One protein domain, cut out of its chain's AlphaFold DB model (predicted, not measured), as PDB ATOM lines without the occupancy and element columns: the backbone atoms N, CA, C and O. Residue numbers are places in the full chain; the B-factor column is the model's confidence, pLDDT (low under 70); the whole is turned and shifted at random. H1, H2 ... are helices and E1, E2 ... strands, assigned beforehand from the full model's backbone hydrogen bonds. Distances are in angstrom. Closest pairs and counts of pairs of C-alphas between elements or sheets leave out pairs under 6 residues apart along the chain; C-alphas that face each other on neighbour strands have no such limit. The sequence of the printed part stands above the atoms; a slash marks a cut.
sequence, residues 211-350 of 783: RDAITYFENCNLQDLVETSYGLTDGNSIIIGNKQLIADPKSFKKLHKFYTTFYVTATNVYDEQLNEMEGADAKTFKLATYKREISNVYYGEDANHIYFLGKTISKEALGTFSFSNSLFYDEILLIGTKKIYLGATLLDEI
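AT A GLANCE: This is residues 211 to 350 of the 783 residues of an uncharacterized protein of Flavobacterium branchiophilum (UniProt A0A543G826). Small antiparallel sheets follow one another like slices along an elongated body: the hairpin E2 E3, the hairpin E4 E5, the strongly twisted sheet E6 E7 E8 E9, and the sheet E10 E11 E12 at the far end. The sheets E4 E5 and E6 E7 E8 E9 lie face to face as a two-layer sandwich, E1 lies near the E2 E3 end, and the tiny helix H1 joins E9 to E10. The printed part has 140 residues, with strands E1 to E9, then H1, then E10 to E12; the class is mostly strand, though under half of the residues are in named elements. It is only just loose, close to compact, with a radius of gyration of the C-alphas of 17.5 A and spans of 57 by 32 by 26 A.

IN THESE COORDINATES: The largest sheet holds E6, residues 286 to 291, 15.5 A long from C-alpha (8.756, -19.179, 33.220); E7, 296 to 301, 15.1 A; E8, 305 to 308; and E9, 311 to 314. E4 is residues 253 to 257, 13.0 A, and E5 260 to 264, 13.4 A. E2 is 237 to 240, E3 243 to 246, and E1 214 to 217, from C-alpha (38.436, -32.658, 37.032). H1 is 315 to 318, E10 321 to 323, E11 333 to 336, and E12 340 to 342, ending at C-alpha (16.711, -11.153, 14.277).

HOW THE PARTS SIT: E6 E7 E8 E9 is a meander, each strand the antiparallel neighbour of the one before, with N 288 and O 299 at 2.9 A, N 300 and O 307 at 2.9 A, and N 306 and O 313 at 2.8 A. This sheet and the hairpin E4 and E5 form a sandwich, two sheets face to face, and the parts of them that face each other are 9.9 A centre to centre; within the hairpin, N 255 and O 262 are 2.8 A apart, within hydrogen-bond range. The closest C-alphas of E4 and E6 are those of Leu 255 and Leu 287, 6.1 A. The closest of E6 and E10 are those of Tyr 290 and Phe 323, 7.2 A. E10 E11 E12 is another meander, with N 322 and O 335 at 2.9 A and N 334 and O 341 at 2.9 A. H1 only grazes the first meander's sheet and is on the second, at a height over the sheet of 8.0 A; it is too short for an O i to N i+4 pair. In the hairpin E2 and E3, N 238 and O 245 are 2.8 A apart; E3 and E4 are apart. E1 pairs with no named strand.

THE WHOLE: The C-alphas farthest apart, of Gln 223 and Glu 349, are 58.8 A apart. The printed part has no cut. The links E1 to E2 and E5 to E6 are long. Mean pLDDT of the printed part is 88.0; residues 211 to 212, 294 and 326 to 330 are under 70.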
ATOM      1  N   ARG A 211      38.286 -36.778  29.857       69.50
ATOM      2  CA  ARG A 211      39.170 -36.176  28.842       69.50
ATOM      3  C   ARG A 211      40.229 -35.273  29.450       69.50
ATOM      4  O   ARG A 211      41.400 -35.439  29.146       69.50
ATOM      5  N   ASP A 212      39.806 -34.306  30.254       68.38
ATOM      6  CA  ASP A 212      40.672 -33.210  30.712       68.38
ATOM      7  C   ASP A 212      40.143 -32.455  31.942       68.38
ATOM      8  O   ASP A 212      40.895 -31.743  32.609       68.38
ATOM      9  N   ALA A 213      38.858 -32.593  32.283       78.81
ATOM     10  CA  ALA A 213      38.235 -31.784  33.321       78.81
ATOM     11  C   ALA A 213      37.981 -32.593  34.593       78.81
ATOM     12  O   ALA A 213      37.115 -33.473  34.626       78.81
ATOM     13  N   ILE A 214      38.683 -32.205  35.661       89.00
ATOM     14  CA  ILE A 214      38.436 -32.658  37.032       89.00
ATOM     15  C   ILE A 214      37.915 -31.476  37.846       89.00
ATOM     16  O   ILE A 214      38.570 -30.431  37.918       89.00
ATOM     17  N   THR A 215      36.759 -31.633  38.485       90.75
ATOM     18  CA  THR A 215      36.212 -30.631  39.411       90.75
ATOM     19  C   THR A 215      35.899 -31.267  40.748       90.75
ATOM     20  O   THR A 215      35.152 -32.236  40.799       90.75
ATOM     21  N   TYR A 216      36.438 -30.699  41.824       90.75
ATOM     22  CA  TYR A 216      36.109 -31.103  43.186       90.75
ATOM     23  C   TYR A 216      34.834 -30.423  43.662       90.75
ATOM     24  O   TYR A 216      34.578 -29.264  43.333       90.75
ATOM     25  N   PHE A 217      34.090 -31.136  44.493       91.56
ATOM     26  CA  PHE A 217      32.940 -30.601  45.201       91.56
ATOM     27  C   PHE A 217      33.197 -30.671  46.697       91.56
ATOM     28  O   PHE A 217      33.726 -31.660  47.213       91.56
ATOM     29  N   GLU A 218      32.825 -29.608  47.397       87.06
ATOM     30  CA  GLU A 218      33.032 -29.491  48.836       87.06
ATOM     31  C   GLU A 218      31.699 -29.539  49.575       87.06
ATOM     32  O   GLU A 218      30.657 -29.145  49.048       87.06
ATOM     33  N   ASN A 219      31.744 -30.003  50.826       85.00
ATOM     34  CA  ASN A 219      30.595 -30.050  51.735       85.00
ATOM     35  C   ASN A 219      29.388 -30.850  51.209       85.00
ATOM     36  O   ASN A 219      28.258 -30.571  51.601       85.00
ATOM     37  N   CYS A 220      29.621 -31.847  50.349       87.25
ATOM     38  CA  CYS A 220      28.572 -32.739  49.863       87.25
ATOM     39  C   CYS A 220      28.344 -33.905  50.826       87.25
ATOM     40  O   CYS A 220      29.275 -34.659  51.124       87.25
ATOM     41  N   ASN A 221      27.100 -34.118  51.254       87.44
ATOM     42  CA  ASN A 221      26.749 -35.342  51.966       87.44
ATOM     43  C   ASN A 221      26.568 -36.505  50.979       87.44
ATOM     44  O   ASN A 221      25.497 -36.697  50.408       87.44
ATOM     45  N   LEU A 222      27.611 -37.320  50.814       87.44
ATOM     46  CA  LEU A 222      27.604 -38.455  49.883       87.44
ATOM     47  C   LEU A 222      26.573 -39.535  50.239       87.44
ATOM     48  O   LEU A 222      26.146 -40.272  49.353       87.44
ATOM     49  N   GLN A 223      26.155 -39.631  51.508       82.25
ATOM     50  CA  GLN A 223      25.145 -40.608  51.932       82.25
ATOM     51  C   GLN A 223      23.726 -40.213  51.505       82.25
ATOM     52  O   GLN A 223      22.915 -41.095  51.227       82.25
ATOM     53  N   ASP A 224      23.456 -38.909  51.419       83.38
ATOM     54  CA  ASP A 224      22.158 -38.351  51.018       83.38
ATOM     55  C   ASP A 224      22.136 -37.944  49.534       83.38
ATOM     56  O   ASP A 224      21.149 -37.392  49.047       83.38
ATOM     57  N   LEU A 225      23.223 -38.212  48.801       88.38
ATOM     58  CA  LEU A 225      23.379 -37.827  47.406       88.38
ATOM     59  C   LEU A 225      22.472 -38.674  46.497       88.38
ATOM     60  O   LEU A 225      22.581 -39.907  46.438       88.38
ATOM     61  N   VAL A 226      21.604 -37.993  45.750       87.50
ATOM     62  CA  VAL A 226      20.603 -38.585  44.855       87.50
ATOM     63  C   VAL A 226      20.648 -37.967  43.457       87.50
ATOM     64  O   VAL A 226      20.929 -36.778  43.291       87.50
ATOM     65  N   GLU A 227      20.328 -38.774  42.443       85.94
ATOM     66  CA  GLU A 227      20.162 -38.320  41.059       85.94
ATOM     67  C   GLU A 227      18.760 -37.731  40.839       85.94
ATOM     68  O   GLU A 227      17.744 -38.232  41.325       85.94
ATOM     69  N   THR A 228      18.694 -36.646  40.077       87.50
ATOM     70  CA  THR A 228      17.473 -35.923  39.715       87.50
ATOM     71  C   THR A 228      17.440 -35.678  38.205       87.50
ATOM     72  O   THR A 228      18.420 -35.879  37.494       87.50
ATOM     73  N   SER A 229      16.325 -35.168  37.675       81.81
ATOM     74  CA  SER A 229      16.195 -34.857  36.239       81.81
ATOM     75  C   SER A 229      17.113 -33.727  35.740       81.81
ATOM     76  O   SER A 229      17.200 -33.470  34.530       81.81
ATOM     77  N   TYR A 230      17.767 -33.016  36.657       84.94
ATOM     78  CA  TYR A 230      18.658 -31.906  36.354       84.94
ATOM     79  C   TYR A 230      20.121 -32.154  36.718       84.94
ATOM     80  O   TYR A 230      20.957 -31.425  36.199       84.94
ATOM     81  N   GLY A 231      20.435 -33.164  37.529       90.00
ATOM     82  CA  GLY A 231      21.780 -33.420  38.045       90.00
ATOM     83  C   GLY A 231      21.722 -34.169  39.374       90.00
ATOM     84  O   GLY A 231      20.814 -34.971  39.578       90.00
ATOM     85  N   LEU A 232      22.640 -33.889  40.296       92.31
ATOM     86  CA  LEU A 232      22.683 -34.496  41.628       92.31
ATOM     87  C   LEU A 232      22.284 -33.496  42.715       92.31
ATOM     88  O   LEU A 232      22.433 -32.285  42.547       92.31
ATOM     89  N   THR A 233      21.807 -34.000  43.848       92.06
ATOM     90  CA  THR A 233      21.624 -33.195  45.057       92.06
ATOM     91  C   THR A 233      21.815 -34.023  46.314       92.06
ATOM     92  O   THR A 233      21.477 -35.202  46.335       92.06
ATOM     93  N   ASP A 234      22.346 -33.402  47.360       89.50
ATOM     94  CA  ASP A 234      22.477 -33.960  48.708       89.50
ATOM     95  C   ASP A 234      21.497 -33.315  49.709       89.50
ATOM     96  O   ASP A 234      21.662 -33.436  50.920       89.50
ATOM     97  N   GLY A 235      20.503 -32.561  49.223       87.56
ATOM     98  CA  GLY A 235      19.569 -31.816  50.072       87.56
ATOM     99  C   GLY A 235      19.991 -30.377  50.393       87.56
ATOM    100  O   GLY A 235      19.117 -29.566  50.696       87.56
ATOM    101  N   ASN A 236      21.281 -30.038  50.275       87.06
ATOM    102  CA  ASN A 236      21.823 -28.699  50.559       87.06
ATOM    103  C   ASN A 236      22.440 -28.029  49.323       87.06
ATOM    104  O   ASN A 236      22.500 -26.801  49.225       87.06
ATOM    105  N   SER A 237      22.917 -28.840  48.387       90.56
ATOM    106  CA  SER A 237      23.588 -28.417  47.171       90.56
ATOM    107  C   SER A 237      23.024 -29.128  45.948       90.56
ATOM    108  O   SER A 237      22.397 -30.188  46.030       90.56
ATOM    109  N   ILE A 238      23.218 -28.499  44.794       91.62
ATOM    110  CA  ILE A 238      22.788 -28.976  43.487       91.62
ATOM    111  C   ILE A 238      24.005 -29.013  42.586       91.62
ATOM    112  O   ILE A 238      24.700 -28.010  42.438       91.62
ATOM    113  N   ILE A 239      24.255 -30.166  41.982       92.81
ATOM    114  CA  ILE A 239      25.439 -30.415  41.168       92.81
ATOM    115  C   ILE A 239      24.986 -30.759  39.759       92.81
ATOM    116  O   ILE A 239      24.216 -31.696  39.555       92.81
ATOM    117  N   ILE A 240      25.440 -29.984  38.782       90.56
ATOM    118  CA  ILE A 240      25.068 -30.153  37.378       90.56
ATOM    119  C   ILE A 240      26.343 -30.070  36.547       90.56
ATOM    120  O   ILE A 240      26.968 -29.016  36.428       90.56
ATOM    121  N   GLY A 241      26.735 -31.213  35.986       87.69
ATOM    122  CA  GLY A 241      28.008 -31.363  35.293       87.69
ATOM    123  C   GLY A 241      29.171 -31.060  36.234       87.69
ATOM    124  O   GLY A 241      29.347 -31.699  37.265       87.69
ATOM    125  N   ASN A 242      29.951 -30.042  35.892       88.25
ATOM    126  CA  ASN A 242      31.131 -29.627  36.643       88.25
ATOM    127  C   ASN A 242      30.881 -28.431  37.582       88.25
ATOM    128  O   ASN A 242      31.847 -27.808  38.016       88.25
ATOM    129  N   LYS A 243      29.625 -28.070  37.873       90.81
ATOM    130  CA  LYS A 243      29.275 -26.931  38.738       90.81
ATOM    131  C   LYS A 243      28.432 -27.368  39.935       90.81
ATOM    132  O   LYS A 243      27.566 -28.230  39.804       90.81
ATOM    133  N   GLN A 244      28.662 -26.719  41.077       91.19
ATOM    134  CA  GLN A 244      27.900 -26.879  42.316       91.19
ATOM    135  C   GLN A 244      27.254 -25.544  42.702       91.19
ATOM    136  O   GLN A 244      27.910 -24.505  42.703       91.19
ATOM    137  N   LEU A 245      25.969 -25.585  43.044       90.25
ATOM    138  CA  LEU A 245      25.184 -24.459  43.538       90.25
ATOM    139  C   LEU A 245      24.654 -24.786  44.935       90.25
ATOM    140  O   LEU A 245      24.099 -25.861  45.152       90.25
ATOM    141  N   ILE A 246      24.778 -23.850  45.874       88.62
ATOM    142  CA  ILE A 246      24.132 -23.955  47.189       88.62
ATOM    143  C   ILE A 246      22.692 -23.463  47.024       88.62
ATOM    144  O   ILE A 246      22.449 -22.264  46.894       88.62
ATOM    145  N   ALA A 247      21.735 -24.386  46.979       86.19
ATOM    146  CA  ALA A 247      20.326 -24.071  46.784       86.19
ATOM    147  C   ALA A 247      19.438 -25.169  47.371       86.19
ATOM    148  O   ALA A 247      19.774 -26.346  47.281       86.19
ATOM    149  N   ASP A 248      18.272 -24.784  47.905       88.19
ATOM    150  CA  ASP A 248      17.265 -25.744  48.367       88.19
ATOM    151  C   ASP A 248      16.678 -26.513  47.164       88.19
ATOM    152  O   ASP A 248      15.968 -25.905  46.342       88.19
ATOM    153  N   PRO A 249      16.890 -27.839  47.074       87.25
ATOM    154  CA  PRO A 249      16.410 -28.665  45.969       87.25
ATOM    155  C   PRO A 249      14.890 -28.661  45.818       87.25
ATOM    156  O   PRO A 249      14.383 -28.893  44.720       87.25
ATOM    157  N   LYS A 250      14.139 -28.366  46.890       88.31
ATOM    158  CA  LYS A 250      12.670 -28.260  46.843       88.31
ATOM    159  C   LYS A 250      12.202 -27.032  46.070       88.31
ATOM    160  O   LYS A 250      11.110 -27.039  45.501       88.31
ATOM    161  N   SER A 251      13.010 -25.974  46.068       88.12
ATOM    162  CA  SER A 251      12.726 -24.727  45.355       88.12
ATOM    163  C   SER A 251      13.319 -24.698  43.944       88.12
ATOM    164  O   SER A 251      12.867 -23.910  43.112       88.12
ATOM    165  N   PHE A 252      14.295 -25.568  43.667       92.56
ATOM    166  CA  PHE A 252      15.012 -25.600  42.403       92.56
ATOM    167  C   PHE A 252      14.199 -26.232  41.274       92.56
ATOM    168  O   PHE A 252      13.579 -27.286  41.425       92.56
ATOM    169  N   LYS A 253      14.226 -25.596  40.103       92.62
ATOM    170  CA  LYS A 253      13.501 -26.050  38.916       92.62
ATOM    171  C   LYS A 253      14.393 -25.982  37.688       92.62
ATOM    172  O   LYS A 253      14.933 -24.929  37.368       92.62
ATOM    173  N   LYS A 254      14.444 -27.083  36.938       94.62
ATOM    174  CA  LYS A 254      14.927 -27.097  35.555       94.62
ATOM    175  C   LYS A 254      13.753 -26.880  34.613       94.62
ATOM    176  O   LYS A 254      12.833 -27.696  34.551       94.62
ATOM    177  N   LEU A 255      13.795 -25.785  33.871       94.25
ATOM    178  CA  LEU A 255      12.829 -25.463  32.833       94.25
ATOM    179  C   LEU A 255      13.464 -25.783  31.482       94.25
ATOM    180  O   LEU A 255      14.315 -25.039  31.003       94.25
ATOM    181  N   HIS A 256      13.067 -26.901  30.875       91.75
ATOM    182  CA  HIS A 256      13.684 -27.402  29.648       91.75
ATOM    183  C   HIS A 256      12.643 -27.771  28.590       91.75
ATOM    184  O   HIS A 256      11.706 -28.523  28.871       91.75
ATOM    185  N   LYS A 257      12.839 -27.281  27.360       87.94
ATOM    186  CA  LYS A 257      12.160 -27.763  26.150       87.94
ATOM    187  C   LYS A 257      13.071 -27.598  24.935       87.94
ATOM    188  O   LYS A 257      13.557 -26.500  24.682       87.94
ATOM    189  N   PHE A 258      13.202 -28.659  24.135       83.06
ATOM    190  CA  PHE A 258      14.048 -28.678  22.936       83.06
ATOM    191  C   PHE A 258      15.479 -28.210  23.256       83.06
ATOM    192  O   PHE A 258      16.144 -28.834  24.070       83.06
ATOM    193  N   TYR A 259      15.943 -27.130  22.634       79.88
ATOM    194  CA  TYR A 259      17.284 -26.563  22.786       79.88
ATOM    195  C   TYR A 259      17.338 -25.424  23.822       79.88
ATOM    196  O   TYR A 259      18.333 -24.721  23.898       79.88
ATOM    197  N   THR A 260      16.270 -25.183  24.592       86.88
ATOM    198  CA  THR A 260      16.223 -24.093  25.579       86.88
ATOM    199  C   THR A 260      16.147 -24.659  26.991       86.88
ATOM    200  O   THR A 260      15.197 -25.376  27.329       86.88
ATOM    201  N   THR A 261      17.126 -24.299  27.823       92.19
ATOM    202  CA  THR A 261      17.216 -24.712  29.227       92.19
ATOM    203  C   THR A 261      17.475 -23.506  30.119       92.19
ATOM    204  O   THR A 261      18.359 -22.709  29.833       92.19
ATOM    205  N   PHE A 262      16.724 -23.408  31.214       94.69
ATOM    206  CA  PHE A 262      16.982 -22.478  32.311       94.69
ATOM    207  C   PHE A 262      16.889 -23.213  33.644       94.69
ATOM    208  O   PHE A 262      16.109 -24.164  33.786       94.69
ATOM    209  N   TYR A 263      17.627 -22.728  34.635       94.88
ATOM    210  CA  TYR A 263      17.541 -23.201  36.012       94.88
ATOM    211  C   TYR A 263      17.069 -22.070  36.916       94.88
ATOM    212  O   TYR A 263      17.503 -20.935  36.772       94.88
ATOM    213  N   VAL A 264      16.151 -22.361  37.832       94.69
ATOM    214  CA  VAL A 264      15.517 -21.349  38.685       94.69
ATOM    215  C   VAL A 264      15.597 -21.802  40.136       94.69
ATOM    216  O   VAL A 264      15.164 -22.910  40.449       94.69
ATOM    217  N   THR A 265      16.136 -20.953  41.011       93.25
ATOM    218  CA  THR A 265      16.064 -21.106  42.474       93.25
ATOM    219  C   THR A 265      14.942 -20.222  43.032       93.25
ATOM    220  O   THR A 265      14.212 -19.572  42.288       93.25
ATOM    221  N   ALA A 266      14.789 -20.159  44.357       90.00
ATOM    222  CA  ALA A 266      13.857 -19.216  44.981       90.00
ATOM    223  C   ALA A 266      14.182 -17.732  44.691       90.00
ATOM    224  O   ALA A 266      13.291 -16.885  44.792       90.00
ATOM    225  N   THR A 267      15.441 -17.416  44.372       91.12
ATOM    226  CA  THR A 267      15.963 -16.041  44.302       91.12
ATOM    227  C   THR A 267      16.639 -15.690  42.982       91.12
ATOM    228  O   THR A 267      16.656 -14.516  42.635       91.12
ATOM    229  N   ASN A 268      17.165 -16.665  42.240       94.19
ATOM    230  CA  ASN A 268      18.007 -16.430  41.067       94.19
ATOM    231  C   ASN A 268      17.566 -17.302  39.887       94.19
ATOM    232  O   ASN A 268      16.916 -18.341  40.052       94.19
ATOM    233  N   VAL A 269      17.960 -16.880  38.690       94.81
ATOM    234  CA  VAL A 269      17.790 -17.630  37.445       94.81
ATOM    235  C   VAL A 269      19.155 -17.814  36.804       94.81
ATOM    236  O   VAL A 269      19.984 -16.911  36.859       94.81
ATOM    237  N   TYR A 270      19.373 -18.968  36.191       93.75
ATOM    238  CA  TYR A 270      20.610 -19.313  35.515       93.75
ATOM    239  C   TYR A 270      20.341 -19.797  34.089       93.75
ATOM    240  O   TYR A 270      19.311 -20.432  33.819       93.75
ATOM    241  N   ASP A 271      21.287 -19.516  33.198       92.06
ATOM    242  CA  ASP A 271      21.304 -20.030  31.827       92.06
ATOM    243  C   ASP A 271      21.654 -21.532  31.778       92.06
ATOM    244  O   ASP A 271      21.832 -22.197  32.803       92.06
ATOM    245  N   GLU A 272      21.737 -22.106  30.576       89.56
ATOM    246  CA  GLU A 272      22.056 -23.527  30.407       89.56
ATOM    247  C   GLU A 272      23.482 -23.891  30.864       89.56
ATOM    248  O   GLU A 272      23.721 -25.041  31.241       89.56
ATOM    249  N   GLN A 273      24.405 -22.921  30.878       89.62
ATOM    250  CA  GLN A 273      25.768 -23.049  31.392       89.62
ATOM    251  C   GLN A 273      25.847 -22.797  32.906       89.62
ATOM    252  O   GLN A 273      26.942 -22.864  33.467       89.62
ATOM    253  N   LEU A 274      24.722 -22.538  33.583       89.75
ATOM    254  CA  LEU A 274      24.626 -22.186  35.003       89.75
ATOM    255  C   LEU A 274      25.357 -20.885  35.352       89.75
ATOM    256  O   LEU A 274      25.974 -20.775  36.414       89.75
ATOM    257  N   ASN A 275      25.356 -19.913  34.447       91.19
ATOM    258  CA  ASN A 275      25.720 -18.542  34.778       91.19
ATOM    259  C   ASN A 275      24.468 -17.811  35.247       91.19
ATOM    260  O   ASN A 275      23.384 -17.988  34.687       91.19
ATOM    261  N   GLU A 276      24.615 -17.011  36.296       92.12
ATOM    262  CA  GLU A 276      23.505 -16.233  36.825       92.12
ATOM    263  C   GLU A 276      23.051 -15.178  35.809       92.12
ATOM    264  O   GLU A 276      23.853 -14.449  35.225       92.12
ATOM    265  N   MET A 277      21.741 -15.096  35.604       92.38
ATOM    266  CA  MET A 277      21.102 -14.107  34.749       92.38
ATOM    267  C   MET A 277      20.732 -12.893  35.601       92.38
ATOM    268  O   MET A 277      19.623 -12.810  36.136       92.38
ATOM    269  N   GLU A 278      21.677 -11.963  35.754       88.94
ATOM    270  CA  GLU A 278      21.484 -10.759  36.567       88.94
ATOM    271  C   GLU A 278      20.211  -9.989  36.167       88.94
ATOM    272  O   GLU A 278      19.936  -9.745  34.990       88.94
ATOM    273  N   GLY A 279      19.422  -9.595  37.171       86.12
ATOM    274  CA  GLY A 279      18.172  -8.853  36.979       86.12
ATOM    275  C   GLY A 279      16.954  -9.707  36.607       86.12
ATOM    276  O   GLY A 279      15.862  -9.149  36.467       86.12
ATOM    277  N   ALA A 280      17.106 -11.030  36.485       93.25
ATOM    278  CA  ALA A 280      15.982 -11.929  36.275       93.25
ATOM    279  C   ALA A 280      15.137 -12.127  37.535       93.25
ATOM    280  O   ALA A 280      15.644 -12.430  38.614       93.25
ATOM    281  N   ASP A 281      13.817 -12.000  37.391       94.62
ATOM    282  CA  ASP A 281      12.886 -12.221  38.497       94.62
ATOM    283  C   ASP A 281      12.502 -13.700  38.602       94.62
ATOM    284  O   ASP A 281      11.550 -14.173  37.973       94.62
ATOM    285  N   ALA A 282      13.219 -14.424  39.462       94.00
ATOM    286  CA  ALA A 282      13.004 -15.847  39.719       94.00
ATOM    287  C   ALA A 282      11.565 -16.200  40.142       94.00
ATOM    288  O   ALA A 282      11.097 -17.304  39.860       94.00
ATOM    289  N   LYS A 283      10.827 -15.281  40.786       94.38
ATOM    290  CA  LYS A 283       9.459 -15.560  41.260       94.38
ATOM    291  C   LYS A 283       8.458 -15.653  40.116       94.38
ATOM    292  O   LYS A 283       7.507 -16.431  40.203       94.38
ATOM    293  N   THR A 284       8.647 -14.848  39.075       95.69
ATOM    294  CA  THR A 284       7.744 -14.786  37.918       95.69
ATOM    295  C   THR A 284       8.310 -15.478  36.681       95.69
ATOM    296  O   THR A 284       7.592 -15.619  35.687       95.69
ATOM    297  N   PHE A 285       9.557 -15.955  36.752       97.38
ATOM    298  CA  PHE A 285      10.231 -16.610  35.643       97.38
ATOM    299  C   PHE A 285       9.509 -17.883  35.189       97.38
ATOM    300  O   PHE A 285       9.160 -18.770  35.974       97.38
ATOM    301  N   LYS A 286       9.333 -18.005  33.877       96.12
ATOM    302  CA  LYS A 286       8.756 -19.179  33.220       96.12
ATOM    303  C   LYS A 286       9.430 -19.419  31.874       96.12
ATOM    304  O   LYS A 286       9.856 -18.493  31.189       96.12
ATOM    305  N   LEU A 287       9.433 -20.679  31.452       94.94
ATOM    306  CA  LEU A 287       9.734 -21.044  30.072       94.94
ATOM    307  C   LEU A 287       8.452 -20.913  29.251       94.94
ATOM    308  O   LEU A 287       7.569 -21.777  29.290       94.94
ATOM    309  N   ALA A 288       8.336 -19.803  28.536       93.31
ATOM    310  CA  ALA A 288       7.201 -19.509  27.687       93.31
ATOM    311  C   ALA A 288       7.285 -20.284  26.363       93.31
ATOM    312  O   ALA A 288       8.333 -20.775  25.936       93.31
ATOM    313  N   THR A 289       6.134 -20.461  25.719       90.94
ATOM    314  CA  THR A 289       6.036 -21.106  24.408       90.94
ATOM    315  C   THR A 289       5.178 -20.241  23.502       90.94
ATOM    316  O   THR A 289       4.004 -20.024  23.799       90.94
ATOM    317  N   TYR A 290       5.740 -19.790  22.386       87.44
ATOM    318  CA  TYR A 290       4.985 -19.145  21.321       87.44
ATOM    319  C   TYR A 290       4.665 -20.182  20.243       87.44
ATOM    320  O   TYR A 290       5.570 -20.750  19.626       87.44
ATOM    321  N   LYS A 291       3.374 -20.472  20.049       85.69
ATOM    322  CA  LYS A 291       2.918 -21.425  19.031       85.69
ATOM    323  C   LYS A 291       2.914 -20.745  17.668       85.69
ATOM    324  O   LYS A 291       2.266 -19.714  17.510       85.69
ATOM    325  N   ARG A 292       3.596 -21.344  16.694       80.75
ATOM    326  CA  ARG A 292       3.536 -20.933  15.285       80.75
ATOM    327  C   ARG A 292       2.896 -22.029  14.445       80.75
ATOM    328  O   ARG A 292       2.711 -23.147  14.917       80.75
ATOM    329  N   GLU A 293       2.609 -21.712  13.190       74.56
ATOM    330  CA  GLU A 293       2.009 -22.659  12.240       74.56
ATOM    331  C   GLU A 293       2.919 -23.858  11.947       74.56
ATOM    332  O   GLU A 293       2.438 -24.976  11.802       74.56
ATOM    333  N   ILE A 294       4.237 -23.629  11.890       69.56
ATOM    334  CA  ILE A 294       5.223 -24.638  11.471       69.56
ATOM    335  C   ILE A 294       6.073 -25.202  12.618       69.56
ATOM    336  O   ILE A 294       6.616 -26.294  12.485       69.56
ATOM    337  N   SER A 295       6.219 -24.481  13.737       76.50
ATOM    338  CA  SER A 295       6.995 -24.931  14.909       76.50
ATOM    339  C   SER A 295       6.833 -24.001  16.118       76.50
ATOM    340  O   SER A 295       6.461 -22.840  15.985       76.50
ATOM    341  N   ASN A 296       7.153 -24.473  17.320       85.19
ATOM    342  CA  ASN A 296       7.094 -23.649  18.531       85.19
ATOM    343  C   ASN A 296       8.412 -22.901  18.772       85.19
ATOM    344  O   ASN A 296       9.479 -23.453  18.515       85.19
ATOM    345  N   VAL A 297       8.328 -21.690  19.328       86.19
ATOM    346  CA  VAL A 297       9.484 -20.964  19.881       86.19
ATOM    347  C   VAL A 297       9.449 -21.055  21.399       86.19
ATOM    348  O   VAL A 297       8.410 -20.787  22.010       86.19
ATOM    349  N   TYR A 298      10.579 -21.416  22.000       89.69
ATOM    350  CA  TYR A 298      10.763 -21.469  23.448       89.69
ATOM    351  C   TYR A 298      11.708 -20.347  23.884       89.69
ATOM    352  O   TYR A 298      12.743 -20.125  23.256       89.69
ATOM    353  N   TYR A 299      11.314 -19.615  24.922       91.62
ATOM    354  CA  TYR A 299      12.052 -18.464  25.446       91.62
ATOM    355  C   TYR A 299      11.792 -18.305  26.947       91.62
ATOM    356  O   TYR A 299      10.751 -18.738  27.451       91.62
ATOM    357  N   GLY A 300      12.741 -17.709  27.663       94.25
ATOM    358  CA  GLY A 300      12.557 -17.341  29.064       94.25
ATOM    359  C   GLY A 300      11.765 -16.043  29.168       94.25
ATOM    360  O   GLY A 300      11.934 -15.140  28.352       94.25
ATOM    361  N   GLU A 301      10.895 -15.925  30.160       95.00
ATOM    362  CA  GLU A 301      10.101 -14.719  30.391       95.00
ATOM    363  C   GLU A 301       9.895 -14.529  31.894       95.00
ATOM    364  O   GLU A 301       9.499 -15.474  32.573       95.00
ATOM    365  N   ASP A 302      10.098 -13.314  32.397       96.38
ATOM    366  CA  ASP A 302       9.699 -12.903  33.750       96.38
ATOM    367  C   ASP A 302       8.775 -11.673  33.690       96.38
ATOM    368  O   ASP A 302       8.257 -11.343  32.623       96.38
ATOM    369  N   ALA A 303       8.502 -10.997  34.807       94.44
ATOM    370  CA  ALA A 303       7.633  -9.820  34.838       94.44
ATOM    371  C   ALA A 303       8.071  -8.696  33.873       94.44
ATOM    372  O   ALA A 303       7.216  -8.070  33.244       94.44
ATOM    373  N   ASN A 304       9.379  -8.480  33.710       94.12
ATOM    374  CA  ASN A 304       9.953  -7.295  33.067       94.12
ATOM    375  C   ASN A 304      10.705  -7.607  31.767       94.12
ATOM    376  O   ASN A 304      10.830  -6.733  30.904       94.12
ATOM    377  N   HIS A 305      11.180  -8.839  31.595       95.31
ATOM    378  CA  HIS A 305      12.122  -9.213  30.549       95.31
ATOM    379  C   HIS A 305      11.703 -10.460  29.767       95.31
ATOM    380  O   HIS A 305      10.912 -11.301  30.207       95.31
ATOM    381  N   ILE A 306      12.271 -10.555  28.569       93.44
ATOM    382  CA  ILE A 306      12.295 -11.726  27.698       93.44
ATOM    383  C   ILE A 306      13.754 -12.140  27.532       93.44
ATOM    384  O   ILE A 306      14.619 -11.294  27.310       93.44
ATOM    385  N   TYR A 307      14.004 -13.441  27.596       92.25
ATOM    386  CA  TYR A 307      15.317 -14.054  27.468       92.25
ATOM    387  C   TYR A 307      15.315 -14.978  26.261       92.25
ATOM    388  O   TYR A 307      14.683 -16.040  26.265       92.25
ATOM    389  N   PHE A 308      15.993 -14.548  25.206       87.56
ATOM    390  CA  PHE A 308      15.973 -15.221  23.916       87.56
ATOM    391  C   PHE A 308      17.376 -15.202  23.311       87.56
ATOM    392  O   PHE A 308      17.959 -14.133  23.161       87.56
ATOM    393  N   LEU A 309      17.922 -16.384  22.995       81.62
ATOM    394  CA  LEU A 309      19.244 -16.544  22.367       81.62
ATOM    395  C   LEU A 309      20.378 -15.798  23.096       81.62
ATOM    396  O   LEU A 309      21.142 -15.055  22.487       81.62
ATOM    397  N   GLY A 310      20.440 -15.942  24.422       81.62
ATOM    398  CA  GLY A 310      21.443 -15.269  25.258       81.62
ATOM    399  C   GLY A 310      21.227 -13.760  25.431       81.62
ATOM    400  O   GLY A 310      22.020 -13.105  26.105       81.62
ATOM    401  N   LYS A 311      20.157 -13.182  24.862       86.94
ATOM    402  CA  LYS A 311      19.827 -11.765  25.018       86.94
ATOM    403  C   LYS A 311      18.705 -11.550  26.029       86.94
ATOM    404  O   LYS A 311      17.628 -12.131  25.907       86.94
ATOM    405  N   THR A 312      18.945 -10.634  26.964       91.50
ATOM    406  CA  THR A 312      17.923 -10.054  27.843       91.50
ATOM    407  C   THR A 312      17.298  -8.835  27.169       91.50
ATOM    408  O   THR A 312      18.000  -7.897  26.782       91.50
ATOM    409  N   ILE A 313      15.977  -8.847  27.010       91.88
ATOM    410  CA  ILE A 313      15.208  -7.820  26.301       91.88
ATOM    411  C   ILE A 313      14.103  -7.303  27.224       91.88
ATOM    412  O   ILE A 313      13.258  -8.069  27.677       91.88
ATOM    413  N   SER A 314      14.080  -5.994  27.485       92.62
ATOM    414  CA  SER A 314      13.007  -5.359  28.264       92.62
ATOM    415  C   SER A 314      11.674  -5.411  27.513       92.62
ATOM    416  O   SER A 314      11.577  -4.966  26.366       92.62
ATOM    417  N   LYS A 315      10.622  -5.899  28.181       93.38
ATOM    418  CA  LYS A 315       9.250  -5.904  27.653       93.38
ATOM    419  C   LYS A 315       8.709  -4.498  27.440       93.38
ATOM    420  O   LYS A 315       7.974  -4.265  26.487       93.38
ATOM    421  N   GLU A 316       9.086  -3.552  28.295       93.38
ATOM    422  CA  GLU A 316       8.701  -2.150  28.131       93.38
ATOM    423  C   GLU A 316       9.297  -1.563  26.844       93.38
ATOM    424  O   GLU A 316       8.608  -0.861  26.094       93.38
ATOM    425  N   ALA A 317      10.565  -1.888  26.573       90.81
ATOM    426  CA  ALA A 317      11.278  -1.445  25.382       90.81
ATOM    427  C   ALA A 317      10.815  -2.165  24.109       90.81
ATOM    428  O   ALA A 317      10.875  -1.569  23.037       90.81
ATOM    429  N   LEU A 318      10.356  -3.416  24.212       93.25
ATOM    430  CA  LEU A 318       9.869  -4.207  23.081       93.25
ATOM    431  C   LEU A 318       8.399  -3.907  22.735       93.25
ATOM    432  O   LEU A 318       8.036  -3.869  21.559       93.25
ATOM    433  N   GLY A 319       7.568  -3.663  23.752       93.25
ATOM    434  CA  GLY A 319       6.114  -3.581  23.632       93.25
ATOM    435  C   GLY A 319       5.450  -4.959  23.510       93.25
ATOM    436  O   GLY A 319       6.016  -5.985  23.889       93.25
ATOM    437  N   THR A 320       4.224  -4.997  22.983       91.62
ATOM    438  CA  THR A 320       3.568  -6.264  22.614       91.62
ATOM    439  C   THR A 320       4.340  -6.915  21.475       91.62
ATOM    440  O   THR A 320       4.748  -6.212  20.551       91.62
ATOM    441  N   PHE A 321       4.528  -8.233  21.517       93.00
ATOM    442  CA  PHE A 321       5.434  -8.913  20.595       93.00
ATOM    443  C   PHE A 321       4.873 -10.216  20.026       93.00
ATOM    444  O   PHE A 321       3.922 -10.801  20.544       93.00
ATOM    445  N   SER A 322       5.508 -10.670  18.951       90.69
ATOM    446  CA  SER A 322       5.252 -11.934  18.267       90.69
ATOM    447  C   SER A 322       6.558 -12.504  17.705       90.69
ATOM    448  O   SER A 322       7.559 -11.795  17.612       90.69
ATOM    449  N   PHE A 323       6.554 -13.780  17.319       88.50
ATOM    450  CA  PHE A 323       7.674 -14.398  16.605       88.50
ATOM    451  C   PHE A 323       7.273 -14.752  15.172       88.50
ATOM    452  O   PHE A 323       6.165 -15.240  14.941       88.50
ATOM    453  N   SER A 324       8.181 -14.555  14.211       82.75
ATOM    454  CA  SER A 324       7.949 -14.943  12.815       82.75
ATOM    455  C   SER A 324       7.982 -16.461  12.606       82.75
ATOM    456  O   SER A 324       8.581 -17.208  13.383       82.75
ATOM    457  N   ASN A 325       7.370 -16.929  11.514       70.88
ATOM    458  CA  ASN A 325       7.463 -18.316  11.047       70.88
ATOM    459  C   ASN A 325       8.823 -18.545  10.361       70.88
ATOM    460  O   ASN A 325       8.977 -18.186   9.195       70.88
ATOM    461  N   SER A 326       9.788 -19.125  11.080       66.31
ATOM    462  CA  SER A 326      11.087 -19.576  10.547       66.31
ATOM    463  C   SER A 326      11.451 -20.956  11.108       66.31
ATOM    464  O   SER A 326      11.117 -21.266  12.256       66.31
ATOM    465  N   LEU A 327      12.093 -21.801  10.296       55.44
ATOM    466  CA  LEU A 327      12.495 -23.161  10.681       55.44
ATOM    467  C   LEU A 327      13.792 -23.188  11.503       55.44
ATOM    468  O   LEU A 327      13.923 -24.056  12.366       55.44
ATOM    469  N   PHE A 328      14.709 -22.246  11.277       60.50
ATOM    470  CA  PHE A 328      16.009 -22.185  11.952       60.50
ATOM    471  C   PHE A 328      15.971 -21.222  13.145       60.50
ATOM    472  O   PHE A 328      15.265 -20.214  13.114       60.50
ATOM    473  N   TYR A 329      16.672 -21.570  14.230       59.06
ATOM    474  CA  TYR A 329      16.508 -20.928  15.541       59.06
ATOM    475  C   TYR A 329      17.146 -19.531  15.627       59.06
ATOM    476  O   TYR A 329      16.574 -18.645  16.256       59.06
ATOM    477  N   ASP A 330      18.267 -19.304  14.940       64.19
ATOM    478  CA  ASP A 330      18.952 -18.007  14.823       64.19
ATOM    479  C   ASP A 330      18.340 -17.086  13.747       64.19
ATOM    480  O   ASP A 330      18.649 -15.897  13.686       64.19
ATOM    481  N   GLU A 331      17.421 -17.617  12.938       74.62
ATOM    482  CA  GLU A 331      16.708 -16.914  11.865       74.62
ATOM    483  C   GLU A 331      15.269 -16.516  12.264       74.62
ATOM    484  O   GLU A 331      14.411 -16.239  11.419       74.62
ATOM    485  N   ILE A 332      14.958 -16.526  13.563       82.25
ATOM    486  CA  ILE A 332      13.644 -16.128  14.080       82.25
ATOM    487  C   ILE A 332      13.623 -14.615  14.306       82.25
ATOM    488  O   ILE A 332      14.457 -14.072  15.033       82.25
ATOM    489  N   LEU A 333      12.617 -13.943  13.737       87.62
ATOM    490  CA  LEU A 333      12.347 -12.539  14.042       87.62
ATOM    491  C   LEU A 333      11.481 -12.445  15.295       87.62
ATOM    492  O   LEU A 333      10.377 -12.994  15.318       87.62
ATOM    493  N   LEU A 334      11.959 -11.715  16.297       91.31
ATOM    494  CA  LEU A 334      11.162 -11.232  17.419       91.31
ATOM    495  C   LEU A 334      10.646  -9.836  17.064       91.31
ATOM    496  O   LEU A 334      11.409  -8.872  17.027       91.31
ATOM    497  N   ILE A 335       9.352  -9.744  16.777       91.12
ATOM    498  CA  ILE A 335       8.694  -8.535  16.280       91.12
ATOM    499  C   ILE A 335       7.916  -7.914  17.436       91.12
ATOM    500  O   ILE A 335       6.844  -8.405  17.789       91.12
ATOM    501  N   GLY A 336       8.465  -6.865  18.044       92.75
ATOM    502  CA  GLY A 336       7.774  -6.028  19.022       92.75
ATOM    503  C   GLY A 336       7.145  -4.799  18.374       92.75
ATOM    504  O   GLY A 336       7.549  -4.386  17.293       92.75
ATOM    505  N   THR A 337       6.190  -4.158  19.049       92.81
ATOM    506  CA  THR A 337       5.594  -2.899  18.564       92.81
ATOM    507  C   THR A 337       6.542  -1.704  18.610       92.81
ATOM    508  O   THR A 337       6.243  -0.676  18.011       92.81
ATOM    509  N   LYS A 338       7.672  -1.814  19.318       93.75
ATOM    510  CA  LYS A 338       8.681  -0.748  19.429       93.75
ATOM    511  C   LYS A 338      10.048  -1.117  18.853       93.75
ATOM    512  O   LYS A 338      10.777  -0.219  18.447       93.75
ATOM    513  N   LYS A 339      10.408  -2.405  18.835       94.25
ATOM    514  CA  LYS A 339      11.707  -2.904  18.355       94.25
ATOM    515  C   LYS A 339      11.559  -4.261  17.675       94.25
ATOM    516  O   LYS A 339      10.692  -5.043  18.057       94.25
ATOM    517  N   ILE A 340      12.442  -4.557  16.724       91.62
ATOM    518  CA  ILE A 340      12.519  -5.857  16.044       91.62
ATOM    519  C   ILE A 340      13.928  -6.419  16.198       91.62
ATOM    520  O   ILE A 340      14.909  -5.695  16.042       91.62
ATOM    521  N   TYR A 341      14.020  -7.713  16.486       90.69
ATOM    522  CA  TYR A 341      15.284  -8.439  16.569       90.69
ATOM    523  C   TYR A 341      15.288  -9.606  15.580       90.69
ATOM    524  O   TYR A 341      14.266 -10.275  15.426       90.69
ATOM    525  N   LEU A 342      16.432  -9.880  14.951       86.31
ATOM    526  CA  LEU A 342      16.711 -11.153  14.277       86.31
ATOM    527  C   LEU A 342      17.720 -11.927  15.118       86.31
ATOM    528  O   LEU A 342      18.865 -11.500  15.278       86.31
ATOM    529  N   GLY A 343      17.280 -13.040  15.698       81.31
ATOM    530  CA  GLY A 343      18.072 -13.734  16.702       81.31
ATOM    531  C   GLY A 343      18.362 -12.826  17.911       81.31
ATOM    532  O   GLY A 343      17.434 -12.345  18.564       81.31
ATOM    533  N   ALA A 344      19.645 -12.559  18.180       78.44
ATOM    534  CA  ALA A 344      20.102 -11.623  19.217       78.44
ATOM    535  C   ALA A 344      20.381 -10.188  18.700       78.44
ATOM    536  O   ALA A 344      20.663  -9.291  19.502       78.44
ATOM    537  N   THR A 345      20.302  -9.953  17.385       85.69
ATOM    538  CA  THR A 345      20.662  -8.677  16.740       85.69
ATOM    539  C   THR A 345      19.464  -7.738  16.672       85.69
ATOM    540  O   THR A 345      18.412  -8.106  16.152       85.69
ATOM    541  N   LEU A 346      19.627  -6.510  17.170       90.38
ATOM    542  CA  LEU A 346      18.627  -5.445  17.070       90.38
ATOM    543  C   LEU A 346      18.646  -4.828  15.664       90.38
ATOM    544  O   LEU A 346      19.706  -4.451  15.173       90.38
ATOM    545  N   LEU A 347      17.477  -4.717  15.032       91.06
ATOM    546  CA  LEU A 347      17.313  -4.140  13.697       91.06
ATOM    547  C   LEU A 347      16.824  -2.687  13.797       91.06
ATOM    548  O   LEU A 347      15.670  -2.391  13.496       91.06
ATOM    549  N   ASP A 348      17.700  -1.785  14.245       90.06
ATOM    550  CA  ASP A 348      17.354  -0.374  14.505       90.06
ATOM    551  C   ASP A 348      16.944   0.413  13.245       90.06
ATOM    552  O   ASP A 348      16.274   1.439  13.337       90.06
ATOM    553  N   GLU A 349      17.310  -0.072  12.056       90.31
ATOM    554  CA  GLU A 349      16.957   0.550  10.775       90.31
ATOM    555  C   GLU A 349      15.493   0.339  10.367       90.31
ATOM    556  O   GLU A 349      15.028   0.974   9.417       90.31
ATOM    557  N   ILE A 350      14.770  -0.558  11.046       92.62
ATOM    558  CA  ILE A 350      13.386  -0.915  10.727       92.62
ATOM    559  C   ILE A 350      12.449  -0.232  11.711       92.62
ATOM    560  O   ILE A 350      12.564  -0.389  12.928       92.62
TER     561      ILE A 350